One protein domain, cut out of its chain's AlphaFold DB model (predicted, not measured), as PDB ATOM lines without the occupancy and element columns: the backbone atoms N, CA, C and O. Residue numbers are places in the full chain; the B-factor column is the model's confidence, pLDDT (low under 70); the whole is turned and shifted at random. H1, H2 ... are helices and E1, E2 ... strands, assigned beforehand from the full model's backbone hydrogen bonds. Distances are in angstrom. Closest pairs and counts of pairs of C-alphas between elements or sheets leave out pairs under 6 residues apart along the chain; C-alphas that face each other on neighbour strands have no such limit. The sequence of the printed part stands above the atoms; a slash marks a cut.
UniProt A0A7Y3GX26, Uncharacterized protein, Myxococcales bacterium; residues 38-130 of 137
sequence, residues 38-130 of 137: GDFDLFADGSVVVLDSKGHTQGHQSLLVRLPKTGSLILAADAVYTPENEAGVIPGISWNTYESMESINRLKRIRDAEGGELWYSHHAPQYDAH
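What this domain is: This is residues 38 to 130 of the 137 residues of an uncharacterized protein of Myxococcales bacterium (UniProt A0A7Y3GX26). One twisted sheet of four strands forms a layer, and the long helix H2 lies over one face of it, running along the strands above E3. The short helix H1 sits beside H2 and only grazes the sheet, while H3 lies out past the edge strand E4. The printed part has 93 residues, with four named strands and three named helices in the order E1, E2, E3, H1, H2, E4, H3. The sheet is mixed, in the order E1, E2, E3, E4, and the class is mixed, helices and strands. The whole is compact, with a radius of gyration of the C-alphas of 12.7 A and spans of 34 by 31 by 18 A.

Where its parts are: Residues 40 to 41 pair antiparallel with residues 49 to 50 of strand E1, which is residues 48 to 52, 13.1 A long, with C-alpha 48 at (155.993, 132.681, 150.730). Strand E2 is residues 61 to 67, 19.3 A, and strand E3 is residues 71 to 77, 18.5 A. Helix H1 is residues 83 to 86. Helix H2 is residues 97 to 114, 25.6 A, with C-alpha 97 at (151.102, 108.994, 139.513). Strand E4 is residues 117 to 120, 9.8 A. Helix H3 is residues 124 to 129, 8.6 A, with C-alpha 129 at (138.115, 135.390, 136.139).

How they stand to each other: E1, E2 and E3 form a meander, each strand the antiparallel neighbour of the one before, and E1 and E2 are a hairpin, as are E2 and E3. Between E1 and E2, N 51 and O 62 are 2.8 A apart, within hydrogen-bond range. Between E2 and E3, N 65 and O 73 are 2.8 A apart, also within range. E4 is parallel to E3, at 21 degrees, with N 74 and O 117 at 2.8 A. E3, H1, H2 and E4 make a strand-helix-strand unit, two parallel neighbour strands with helices between, and its crossover is right-handed. H2 is on the sheet at a height of 8.6 A, over E3, at 4 degrees to it on the local plane. The closest C-alphas of E3 and H2 are those of Ser 72 and Glu 114, 6.2 A. H2 touches H1 with its residues 104 to 108 alone; the closest C-alphas of the two are those of Glu 86 and Ile 104, 6.4 A apart. H3 is only just not on the sheet, with 4 pairs of C-alphas within 10 A, and is apart from H1 and H2. In H2 and H3 every O i to N i+4 pair is within hydrogen-bond range; H1 is too short for such a pair.

The domain as a whole: The two C-alphas farthest apart are those of Lys 69 and Asn 96, 36.3 A. The printed part has no cut, and no link is long. Mean pLDDT of the printed part is 96.8, and no printed residue is under 70.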
ATOM      1  N   GLY A  38     162.717 119.561 149.735       98.06
ATOM      2  CA  GLY A  38     161.463 119.669 150.478       98.06
ATOM      3  C   GLY A  38     160.915 121.094 150.519       98.06
ATOM      4  O   GLY A  38     161.309 121.957 149.727       98.06
ATOM      5  N   ASP A  39     159.998 121.326 151.455       98.69
ATOM      6  CA  ASP A  39     159.424 122.644 151.704       98.69
ATOM      7  C   ASP A  39     160.488 123.666 152.132       98.69
ATOM      8  O   ASP A  39     161.481 123.328 152.783       98.69
ATOM      9  N   PHE A  40     160.263 124.935 151.798       98.62
ATOM     10  CA  PHE A  40     161.169 126.019 152.158       98.62
ATOM     11  C   PHE A  40     160.427 127.346 152.310       98.62
ATOM     12  O   PHE A  40     159.774 127.805 151.377       98.62
ATOM     13  N   ASP A  41     160.559 127.984 153.469       98.50
ATOM     14  CA  ASP A  41     160.071 129.344 153.691       98.50
ATOM     15  C   ASP A  41     161.106 130.348 153.173       98.50
ATOM     16  O   ASP A  41     162.225 130.422 153.685       98.50
ATOM     17  N   LEU A  42     160.741 131.096 152.131       97.50
ATOM     18  CA  LEU A  42     161.668 131.952 151.397       97.50
ATOM     19  C   LEU A  42     162.147 133.155 152.218       97.50
ATOM     20  O   LEU A  42     163.288 133.589 152.052       97.50
ATOM     21  N   PHE A  43     161.287 133.677 153.093       97.75
ATOM     22  CA  PHE A  43     161.547 134.889 153.876       97.75
ATOM     23  C   PHE A  43     161.631 134.628 155.385       97.75
ATOM     24  O   PHE A  43     161.951 135.545 156.139       97.75
ATOM     25  N   ALA A  44     161.408 133.381 155.816       98.06
ATOM     26  CA  ALA A  44     161.374 132.967 157.220       98.06
ATOM     27  C   ALA A  44     160.287 133.675 158.055       98.06
ATOM     28  O   ALA A  44     160.409 133.794 159.276       98.06
ATOM     29  N   ASP A  45     159.228 134.148 157.396       98.00
ATOM     30  CA  ASP A  45     158.061 134.795 158.001       98.00
ATOM     31  C   ASP A  45     156.733 134.117 157.609       98.00
ATOM     32  O   ASP A  45     155.655 134.575 157.990       98.00
ATOM     33  N   GLY A  46     156.798 133.023 156.847       97.94
ATOM     34  CA  GLY A  46     155.651 132.291 156.330       97.94
ATOM     35  C   GLY A  46     154.907 132.988 155.190       97.94
ATOM     36  O   GLY A  46     153.880 132.475 154.750       97.94
ATOM     37  N   SER A  47     155.360 134.134 154.683       98.25
ATOM     38  CA  SER A  47     154.643 134.851 153.619       98.25
ATOM     39  C   SER A  47     154.682 134.111 152.280       98.25
ATOM     40  O   SER A  47     153.679 134.079 151.568       98.25
ATOM     41  N   VAL A  48     155.811 133.476 151.950       98.44
ATOM     42  CA  VAL A  48     155.993 132.681 150.730       98.44
ATOM     43  C   VAL A  48     156.703 131.382 151.076       98.44
ATOM     44  O   VAL A  48     157.901 131.363 151.366       98.44
ATOM     45  N   VAL A  49     155.961 130.282 151.009       98.75
ATOM     46  CA  VAL A  49     156.460 128.945 151.320       98.75
ATOM     47  C   VAL A  49     156.440 128.095 150.057       98.75
ATOM     48  O   VAL A  49     155.387 127.846 149.472       98.75
ATOM     49  N   VAL A  50     157.615 127.633 149.645       98.75
ATOM     50  CA  VAL A  50     157.771 126.579 148.643       98.75
ATOM     51  C   VAL A  50     157.281 125.273 149.244       98.75
ATOM     52  O   VAL A  50     157.703 124.901 150.336       98.75
ATOM     53  N   LEU A  51     156.414 124.578 148.520       98.81
ATOM     54  CA  LEU A  51     155.876 123.281 148.898       98.81
ATOM     55  C   LEU A  51     156.445 122.214 147.964       98.81
ATOM     56  O   LEU A  51     156.286 122.327 146.749       98.81
ATOM     57  N   ASP A  52     157.071 121.174 148.514       98.50
ATOM     58  CA  ASP A  52     157.379 119.964 147.744       98.50
ATOM     59  C   ASP A  52     156.063 119.316 147.308       98.50
ATOM     60  O   ASP A  52     155.218 118.946 148.136       98.50
ATOM     61  N   SER A  53     155.886 119.239 145.993       98.19
ATOM     62  CA  SER A  53     154.710 118.683 145.334       98.19
ATOM     63  C   SER A  53     155.128 117.776 144.177       98.19
ATOM     64  O   SER A  53     154.543 117.813 143.091       98.19
ATOM     65  N   LYS A  54     156.169 116.961 144.416       97.81
ATOM     66  CA  LYS A  54     156.686 115.975 143.460       97.81
ATOM     67  C   LYS A  54     155.581 115.079 142.898       97.81
ATOM     68  O   LYS A  54     154.574 114.798 143.547       97.81
ATOM     69  N   GLY A  55     155.798 114.589 141.687       96.12
ATOM     70  CA  GLY A  55     154.871 113.686 141.012       96.12
ATOM     71  C   GLY A  55     154.686 114.066 139.559       96.12
ATOM     72  O   GLY A  55     154.885 113.219 138.697       96.12
ATOM     73  N   HIS A  56     154.385 115.337 139.265       95.69
ATOM     74  CA  HIS A  56     154.381 115.832 137.882       95.69
ATOM     75  C   HIS A  56     155.783 115.691 137.258       95.69
ATOM     76  O   HIS A  56     155.969 115.002 136.252       95.69
ATOM     77  N   THR A  57     156.790 116.201 137.964       96.12
ATOM     78  CA  THR A  57     158.218 115.926 137.762       96.12
ATOM     79  C   THR A  57     158.845 115.414 139.069       96.12
ATOM     80  O   THR A  57     158.187 115.356 140.115       96.12
ATOM     81  N   GLN A  58     160.123 115.021 139.025       96.50
ATOM     82  CA  GLN A  58     160.864 114.512 140.190       96.50
ATOM     83  C   GLN A  58     161.046 115.550 141.306       96.50
ATOM     84  O   GLN A  58     161.168 115.167 142.468       96.50
ATOM     85  N   GLY A  59     161.090 116.841 140.967       97.31
ATOM     86  CA  GLY A  59     161.242 117.933 141.923       97.31
ATOM     87  C   GLY A  59     160.222 119.049 141.721       97.31
ATOM     88  O   GLY A  59     160.536 120.207 141.999       97.31
ATOM     89  N   HIS A  60     159.021 118.715 141.241       97.50
ATOM     90  CA  HIS A  60     157.938 119.683 141.120       97.50
ATOM     91  C   HIS A  60     157.672 120.369 142.471       97.50
ATOM     92  O   HIS A  60     157.720 119.738 143.531       97.50
ATOM     93  N   GLN A  61     157.399 121.672 142.428       98.50
ATOM     94  CA  GLN A  61     157.139 122.483 143.610       98.50
ATOM     95  C   GLN A  61     155.989 123.456 143.354       98.50
ATOM     96  O   GLN A  61     155.874 124.040 142.278       98.50
ATOM     97  N   SER A  62     155.168 123.657 144.375       98.75
ATOM     98  CA  SER A  62     154.072 124.628 144.400       98.75
ATOM     99  C   SER A  62     154.419 125.757 145.377       98.75
ATOM    100  O   SER A  62     155.427 125.682 146.087       98.75
ATOM    101  N   LEU A  63     153.602 126.806 145.440       98.69
ATOM    102  CA  LEU A  63     153.797 127.903 146.396       98.69
ATOM    103  C   LEU A  63     152.546 128.098 147.244       98.69
ATOM    104  O   LEU A  63     151.454 128.189 146.698       98.69
ATOM    105  N   LEU A  64     152.717 128.229 148.556       98.75
ATOM    106  CA  LEU A  64     151.747 128.868 149.439       98.75
ATOM    107  C   LEU A  64     152.165 130.323 149.629       98.75
ATOM    108  O   LEU A  64     153.270 130.601 150.094       98.75
ATOM    109  N   VAL A  65     151.276 131.241 149.278       98.44
ATOM    110  CA  VAL A  65     151.488 132.680 149.380       98.44
ATOM    111  C   VAL A  65     150.431 133.252 150.314       98.44
ATOM    112  O   VAL A  65     149.239 133.034 150.119       98.44
ATOM    113  N   ARG A  66     150.860 133.984 151.340       98.00
ATOM    114  CA  ARG A  66     149.975 134.651 152.298       98.00
ATOM    115  C   ARG A  66     150.038 136.147 152.063       98.00
ATOM    116  O   ARG A  66     151.054 136.785 152.328       98.00
ATOM    117  N   LEU A  67     148.948 136.704 151.552       96.12
ATOM    118  CA  LEU A  67     148.860 138.120 151.232       96.12
ATOM    119  C   LEU A  67     147.938 138.846 152.223       96.12
ATOM    120  O   LEU A  67     146.823 138.377 152.456       96.12
ATOM    121  N   PRO A  68     148.318 140.024 152.756       94.56
ATOM    122  CA  PRO A  68     147.531 140.712 153.783       94.56
ATOM    123  C   PRO A  68     146.076 141.035 153.409       94.56
ATOM    124  O   PRO A  68     145.224 141.057 154.291       94.56
ATOM    125  N   LYS A  69     145.779 141.308 152.128       93.38
ATOM    126  CA  LYS A  69     144.426 141.694 151.666       93.38
ATOM    127  C   LYS A  69     143.638 140.551 151.028       93.38
ATOM    128  O   LYS A  69     142.413 140.593 151.028       93.38
ATOM    129  N   THR A  70     144.327 139.555 150.474       92.62
ATOM    130  CA  THR A  70     143.705 138.443 149.724       92.62
ATOM    131  C   THR A  70     143.560 137.190 150.581       92.62
ATOM    132  O   THR A  70     142.708 136.357 150.299       92.62
ATOM    133  N   GLY A  71     144.362 137.066 151.642       95.81
ATOM    134  CA  GLY A  71     144.488 135.838 152.411       95.81
ATOM    135  C   GLY A  71     145.504 134.880 151.792       95.81
ATOM    136  O   GLY A  71     146.420 135.293 151.071       95.81
ATOM    137  N   SER A  72     145.357 133.599 152.118       97.88
ATOM    138  CA  SER A  72     146.234 132.532 151.643       97.88
ATOM    139  C   SER A  72     145.800 132.031 150.265       97.88
ATOM    140  O   SER A  72     144.625 131.761 150.025       97.88
ATOM    141  N   LEU A  73     146.758 131.850 149.368       96.88
ATOM    142  CA  LEU A  73     146.558 131.260 148.049       96.88
ATOM    143  C   LEU A  73     147.671 130.263 147.749       96.88
ATOM    144  O   LEU A  73     148.831 130.469 148.106       96.88
ATOM    145  N   ILE A  74     147.303 129.167 147.101       98.56
ATOM    146  CA  ILE A  74     148.229 128.118 146.697       98.56
ATOM    147  C   ILE A  74     148.335 128.151 145.186       98.56
ATOM    148  O   ILE A  74     147.390 127.809 144.479       98.56
ATOM    149  N   LEU A  75     149.507 128.529 144.693       98.50
ATOM    150  CA  LEU A  75     149.855 128.402 143.287       98.50
ATOM    151  C   LEU A  75     150.246 126.943 143.062       98.50
ATOM    152  O   LEU A  75     151.371 126.538 143.372       98.50
ATOM    153  N   ALA A  76     149.294 126.138 142.588       97.94
ATOM    154  CA  ALA A  76     149.488 124.700 142.439       97.94
ATOM    155  C   ALA A  76     150.550 124.372 141.385       97.94
ATOM    156  O   ALA A  76     151.234 123.355 141.516       97.94
ATOM    157  N   ALA A  77     150.705 125.249 140.388       97.31
ATOM    158  CA  ALA A  77     151.456 124.969 139.173       97.31
ATOM    159  C   ALA A  77     150.996 123.625 138.576       97.31
ATOM    160  O   ALA A  77     149.818 123.270 138.642       97.31
ATOM    161  N   ASP A  78     151.925 122.850 138.047       96.56
ATOM    162  CA  ASP A  78     151.631 121.649 137.278       96.56
ATOM    163  C   ASP A  78     151.332 120.412 138.140       96.56
ATOM    164  O   ASP A  78     151.050 119.329 137.624       96.56
ATOM    165  N   ALA A  79     151.290 120.573 139.467       97.56
ATOM    166  CA  ALA A  79     150.685 119.578 140.345       97.56
ATOM    167  C   ALA A  79     149.167 119.472 140.110       97.56
ATOM    168  O   ALA A  79     148.605 118.391 140.285       97.56
ATOM    169  N   VAL A  80     148.504 120.574 139.719       98.00
ATOM    170  CA  VAL A  80     147.058 120.621 139.445       98.00
ATOM    171  C   VAL A  80     146.781 121.546 138.257       98.00
ATOM    172  O   VAL A  80     146.742 122.768 138.404       98.00
ATOM    173  N   TYR A  81     146.533 120.972 137.077       97.25
ATOM    174  CA  TYR A  81     146.246 121.765 135.875       97.25
ATOM    175  C   TYR A  81     144.854 122.377 135.890       97.25
ATOM    176  O   TYR A  81     144.676 123.518 135.462       97.25
ATOM    177  N   THR A  82     143.867 121.598 136.331       97.56
ATOM    178  CA  THR A  82     142.444 121.940 136.271       97.56
ATOM    179  C   THR A  82     141.672 121.339 137.458       97.56
ATOM    180  O   THR A  82     142.200 120.462 138.157       97.56
ATOM    181  N   PRO A  83     140.404 121.746 137.691       97.75
ATOM    182  CA  PRO A  83     139.558 121.163 138.735       97.75
ATOM    183  C   PRO A  83     139.402 119.640 138.637       97.75
ATOM    184  O   PRO A  83     139.261 118.964 139.654       97.75
ATOM    185  N   GLU A  84     139.460 119.066 137.434       97.62
ATOM    186  CA  GLU A  84     139.416 117.617 137.231       97.62
ATOM    187  C   GLU A  84     140.610 116.918 137.889       97.62
ATOM    188  O   GLU A  84     140.445 115.842 138.471       97.62
ATOM    189  N   ASN A  85     141.799 117.531 137.859       97.50
ATOM    190  CA  ASN A  85     142.953 116.982 138.564       97.50
ATOM    191  C   ASN A  85     142.758 117.033 140.074       97.50
ATOM    192  O   ASN A  85     143.021 116.048 140.763       97.50
ATOM    193  N   GLU A  86     142.212 118.136 140.585       97.06
ATOM    194  CA  GLU A  86     141.879 118.252 142.004       97.06
ATOM    195  C   GLU A  86     140.836 117.202 142.446       97.06
ATOM    196  O   GLU A  86     140.889 116.677 143.569       97.06
ATOM    197  N   ALA A  87     139.901 116.863 141.554       96.94
ATOM    198  CA  ALA A  87     138.889 115.830 141.754       96.94
ATOM    199  C   ALA A  87     139.442 114.395 141.658       96.94
ATOM    200  O   ALA A  87     138.747 113.449 142.030       96.94
ATOM    201  N   GLY A  88     140.691 114.224 141.214       92.69
ATOM    202  CA  GLY A  88     141.408 112.950 141.224       92.69
ATOM    203  C   GLY A  88     141.730 112.367 139.851       92.69
ATOM    204  O   GLY A  88     142.166 111.218 139.770       92.69
ATOM    205  N   VAL A  89     141.539 113.128 138.771       95.38
ATOM    206  CA  VAL A  89     142.051 112.745 137.451       95.38
ATOM    207  C   VAL A  89     143.562 112.966 137.421       95.38
ATOM    208  O   VAL A  89     144.056 114.054 137.700       95.38
ATOM    209  N   ILE A  90     144.321 111.939 137.058       89.88
ATOM    210  CA  ILE A  90     145.785 112.031 137.004       89.88
ATOM    211  C   ILE A  90     146.197 113.088 135.956       89.88
ATOM    212  O   ILE A  90     145.671 113.054 134.838       89.88
ATOM    213  N   PRO A  91     147.125 114.013 136.277       87.75
ATOM    214  CA  PRO A  91     147.691 114.934 135.294       87.75
ATOM    215  C   PRO A  91     148.283 114.186 134.096       87.75
ATOM    216  O   PRO A  91     148.935 113.155 134.256       87.75
ATOM    217  N   GLY A  92     148.063 114.705 132.884       85.44
ATOM    218  CA  GLY A  92     148.448 114.008 131.651       85.44
ATOM    219  C   GLY A  92     149.946 113.696 131.558       85.44
ATOM    220  O   GLY A  92     150.323 112.629 131.075       85.44
ATOM    221  N   ILE A  93     150.794 114.596 132.060       88.88
ATOM    222  CA  ILE A  93     152.234 114.377 132.214       88.88
ATOM    223  C   ILE A  93     152.501 114.149 133.704       88.88
ATOM    224  O   ILE A  93     152.197 115.002 134.537       88.88
ATOM    225  N   SER A  94     153.060 112.991 134.053       92.62
ATOM    226  CA  SER A  94     153.402 112.651 135.436       92.62
ATOM    227  C   SER A  94     154.622 111.738 135.474       92.62
ATOM    228  O   SER A  94     154.671 110.722 134.780       92.62
ATOM    229  N   TRP A  95     155.607 112.110 136.291       95.19
ATOM    230  CA  TRP A  95     156.756 111.281 136.638       95.19
ATOM    231  C   TRP A  95     156.342 110.073 137.492       95.19
ATOM    232  O   TRP A  95     156.848 108.962 137.328       95.19
ATOM    233  N   ASN A  96     155.416 110.290 138.423       95.81
ATOM    234  CA  ASN A  96     154.910 109.257 139.309       95.81
ATOM    235  C   ASN A  96     153.478 109.594 139.724       95.81
ATOM    236  O   ASN A  96     153.238 110.561 140.445       95.81
ATOM    237  N   THR A  97     152.532 108.760 139.297       95.69
ATOM    238  CA  THR A  97     151.102 108.994 139.513       95.69
ATOM    239  C   THR A  97     150.698 108.896 140.981       95.69
ATOM    240  O   THR A  97     149.827 109.645 141.415       95.69
ATOM    241  N   TYR A  98     151.341 108.021 141.758       97.19
ATOM    242  CA  TYR A  98     151.107 107.916 143.197       97.19
ATOM    243  C   TYR A  98     151.546 109.197 143.911       97.19
ATOM    244  O   TYR A  98     150.750 109.808 144.617       97.19
ATOM    245  N   GLU A  99     152.772 109.656 143.649       97.88
ATOM    246  CA  GLU A  99     153.299 110.902 144.221       97.88
ATOM    247  C   GLU A  99     152.485 112.121 143.762       97.88
ATOM    248  O   GLU A  99     152.175 112.987 144.573       97.88
ATOM    249  N   SER A 100     152.052 112.167 142.493       97.62
ATOM    250  CA  SER A 100     151.146 113.212 142.000       97.62
ATOM    251  C   SER A 100     149.867 113.264 142.832       97.62
ATOM    252  O   SER A 100     149.492 114.331 143.306       97.62
ATOM    253  N   MET A 101     149.212 112.124 143.055       97.62
ATOM    254  CA  MET A 101     147.972 112.079 143.831       97.62
ATOM    255  C   MET A 101     148.185 112.434 145.307       97.62
ATOM    256  O   MET A 101     147.362 113.149 145.885       97.62
ATOM    257  N   GLU A 102     149.291 112.001 145.916       98.25
ATOM    258  CA  GLU A 102     149.652 112.405 147.278       98.25
ATOM    259  C   GLU A 102     149.906 113.914 147.374       98.25
ATOM    260  O   GLU A 102     149.392 114.565 148.288       98.25
ATOM    261  N   SER A 103     150.603 114.498 146.398       98.12
ATOM    262  CA  SER A 103     150.835 115.941 146.303       98.12
ATOM    263  C   SER A 103     149.532 116.720 146.135       98.12
ATOM    264  O   SER A 103     149.299 117.674 146.873       98.12
ATOM    265  N   ILE A 104     148.623 116.288 145.255       98.25
ATOM    266  CA  ILE A 104     147.300 116.914 145.089       98.25
ATOM    267  C   ILE A 104     146.518 116.873 146.408       98.25
ATOM    268  O   ILE A 104     146.014 117.897 146.875       98.25
ATOM    269  N   ASN A 105     146.460 115.710 147.062       98.38
ATOM    270  CA  ASN A 105     145.795 115.560 148.357       98.38
ATOM    271  C   ASN A 105     146.421 116.455 149.431       98.38
ATOM    272  O   ASN A 105     145.707 117.052 150.239       98.38
ATOM    273  N   ARG A 106     147.750 116.569 149.444       98.50
ATOM    274  CA  ARG A 106     148.484 117.449 150.351       98.50
ATOM    275  C   ARG A 106     148.128 118.918 150.120       98.50
ATOM    276  O   ARG A 106     147.810 119.601 151.090       98.50
ATOM    277  N   LEU A 107     148.138 119.390 148.874       98.56
ATOM    278  CA  LEU A 107     147.807 120.780 148.540       98.56
ATOM    279  C   LEU A 107     146.372 121.133 148.952       98.56
ATOM    280  O   LEU A 107     146.157 122.193 149.534       98.56
ATOM    281  N   LYS A 108     145.410 120.220 148.762       98.31
ATOM    282  CA  LYS A 108     144.022 120.401 149.231       98.31
ATOM    283  C   LYS A 108     143.942 120.532 150.750       98.31
ATOM    284  O   LYS A 108     143.290 121.438 151.250       98.31
ATOM    285  N   ARG A 109     144.657 119.678 151.494       98.56
ATOM    286  CA  ARG A 109     144.703 119.764 152.966       98.56
ATOM    287  C   ARG A 109     145.286 121.096 153.440       98.56
ATOM    288  O   ARG A 109     144.776 121.660 154.401       98.56
ATOM    289  N   ILE A 110     146.334 121.592 152.778       98.56
ATOM    290  CA  ILE A 110     146.937 122.896 153.095       98.56
ATOM    291  C   ILE A 110     145.948 124.020 152.784       98.56
ATOM    292  O   ILE A 110     145.731 124.871 153.638       98.56
ATOM    293  N   ARG A 111     145.296 123.990 151.615       98.12
ATOM    294  CA  ARG A 111     144.249 124.955 151.250       98.12
ATOM    295  C   ARG A 111     143.178 125.034 152.331       98.12
ATOM    296  O   ARG A 111     142.875 126.122 152.808       98.12
ATOM    297  N   ASP A 112     142.639 123.882 152.716       98.25
ATOM    298  CA  ASP A 112     141.539 123.795 153.672       98.25
ATOM    299  C   ASP A 112     141.967 124.278 155.068       98.25
ATOM    300  O   ASP A 112     141.207 124.972 155.737       98.25
ATOM    301  N   ALA A 113     143.198 123.964 155.495       98.25
ATOM    302  CA  ALA A 113     143.750 124.417 156.774       98.25
ATOM    303  C   ALA A 113     144.018 125.932 156.812       98.25
ATOM    304  O   ALA A 113     143.846 126.561 157.854       98.25
ATOM    305  N   GLU A 114     144.425 126.514 155.685       97.38
ATOM    306  CA  GLU A 114     144.679 127.950 155.538       97.38
ATOM    307  C   GLU A 114     143.404 128.761 155.267       97.38
ATOM    308  O   GLU A 114     143.442 129.990 155.300       97.38
ATOM    309  N   GLY A 115     142.283 128.097 154.955       97.31
ATOM    310  CA  GLY A 115     141.088 128.757 154.425       97.31
ATOM    311  C   GLY A 115     141.362 129.491 153.106       97.31
ATOM    312  O   GLY A 115     140.760 130.532 152.850       97.31
ATOM    313  N   GLY A 116     142.318 128.989 152.320       95.50
ATOM    314  CA  GLY A 116     142.818 129.643 151.116       95.50
ATOM    315  C   GLY A 116     142.169 129.164 149.820       95.50
ATOM    316  O   GLY A 116     141.279 128.313 149.813       95.50
ATOM    317  N   GLU A 117     142.667 129.680 148.698       95.75
ATOM    318  CA  GLU A 117     142.285 129.237 147.351       95.75
ATOM    319  C   GLU A 117     143.390 128.389 146.702       95.75
ATOM    320  O   GLU A 117     144.574 128.571 146.989       95.75
ATOM    321  N   LEU A 118     143.014 127.471 145.809       97.50
ATOM    322  CA  LEU A 118     143.941 126.733 144.952       97.50
ATOM    323  C   LEU A 118     143.859 127.284 143.524       97.50
ATOM    324  O   LEU A 118     142.807 127.242 142.890       97.50
ATOM    325  N   TRP A 119     144.974 127.809 143.030       97.88
ATOM    326  CA  TRP A 119     145.099 128.329 141.673       97.88
ATOM    327  C   TRP A 119     145.749 127.281 140.778       97.88
ATOM    328  O   TRP A 119     146.861 126.819 141.052       97.88
ATOM    329  N   TYR A 120     145.042 126.914 139.715       97.94
ATOM    330  CA  TYR A 120     145.459 125.910 138.745       97.94
ATOM    331  C   TYR A 120     146.328 126.524 137.639       97.94
ATOM    332  O   TYR A 120     146.209 127.714 137.345       97.94
ATOM    333  N   SER A 121     147.178 125.726 136.981       96.44
ATOM    334  CA  SER A 121     148.062 126.249 135.921       96.44
ATOM    335  C   SER A 121     147.416 126.359 134.535       96.44
ATOM    336  O   SER A 121     147.816 127.217 133.746       96.44
ATOM    337  N   HIS A 122     146.423 125.525 134.210       96.06
ATOM    338  CA  HIS A 122     145.875 125.411 132.848       96.06
ATOM    339  C   HIS A 122     144.343 125.430 132.798       96.06
ATOM    340  O   HIS A 122     143.729 124.860 131.892       96.06
ATOM    341  N   HIS A 123     143.699 126.104 133.753       97.25
ATOM    342  CA  HIS A 123     142.248 126.260 133.763       97.25
ATOM    343  C   HIS A 123     141.822 127.641 133.251       97.25
ATOM    344  O   HIS A 123     141.730 128.598 134.019       97.25
ATOM    345  N   ALA A 124     141.524 127.733 131.950       97.38
ATOM    346  CA  ALA A 124     141.161 128.996 131.295       97.38
ATOM    347  C   ALA A 124     140.020 129.774 131.994       97.38
ATOM    348  O   ALA A 124     140.190 130.971 132.196       97.38
ATOM    349  N   PRO A 125     138.922 129.148 132.469       98.12
ATOM    350  CA  PRO A 125     137.877 129.882 133.188       98.12
ATOM    351  C   PRO A 125     138.347 130.565 134.483       98.12
ATOM    352  O   PRO A 125     137.897 131.668 134.775       98.12
ATOM    353  N   GLN A 126     139.234 129.930 135.264       96.94
ATOM    354  CA  GLN A 126     139.799 130.567 136.463       96.94
ATOM    355  C   GLN A 126     140.765 131.681 136.062       96.94
ATOM    356  O   GLN A 126     140.718 132.754 136.652       96.94
ATOM    357  N   TYR A 127     141.589 131.446 135.035       96.19
ATOM    358  CA  TYR A 127     142.477 132.470 134.491       96.19
ATOM    359  C   TYR A 127     141.687 133.726 134.100       96.19
ATOM    360  O   TYR A 127     141.952 134.784 134.657       96.19
ATOM    361  N   ASP A 128     140.660 133.594 133.257       96.81
ATOM    362  CA  ASP A 128     139.851 134.717 132.759       96.81
ATOM    363  C   ASP A 128     139.083 135.462 133.869       96.81
ATOM    364  O   ASP A 128     138.728 136.632 133.713       96.81
ATOM    365  N   ALA A 129     138.789 134.790 134.988       94.88
ATOM    366  CA  ALA A 129     138.115 135.390 136.139       94.88
ATOM    367  C   ALA A 129     139.063 136.189 137.050       94.88
ATOM    368  O   ALA A 129     138.604 136.984 137.877       94.88
ATOM    369  N   HIS A 130     140.375 135.975 136.937       91.50
ATOM    370  CA  HIS A 130     141.375 136.641 137.759       91.50
ATOM    371  C   HIS A 130     141.804 137.980 137.157       91.50
ATOM    372  O   HIS A 130     141.687 138.252 135.966       91.50
TER     373      HIS A 130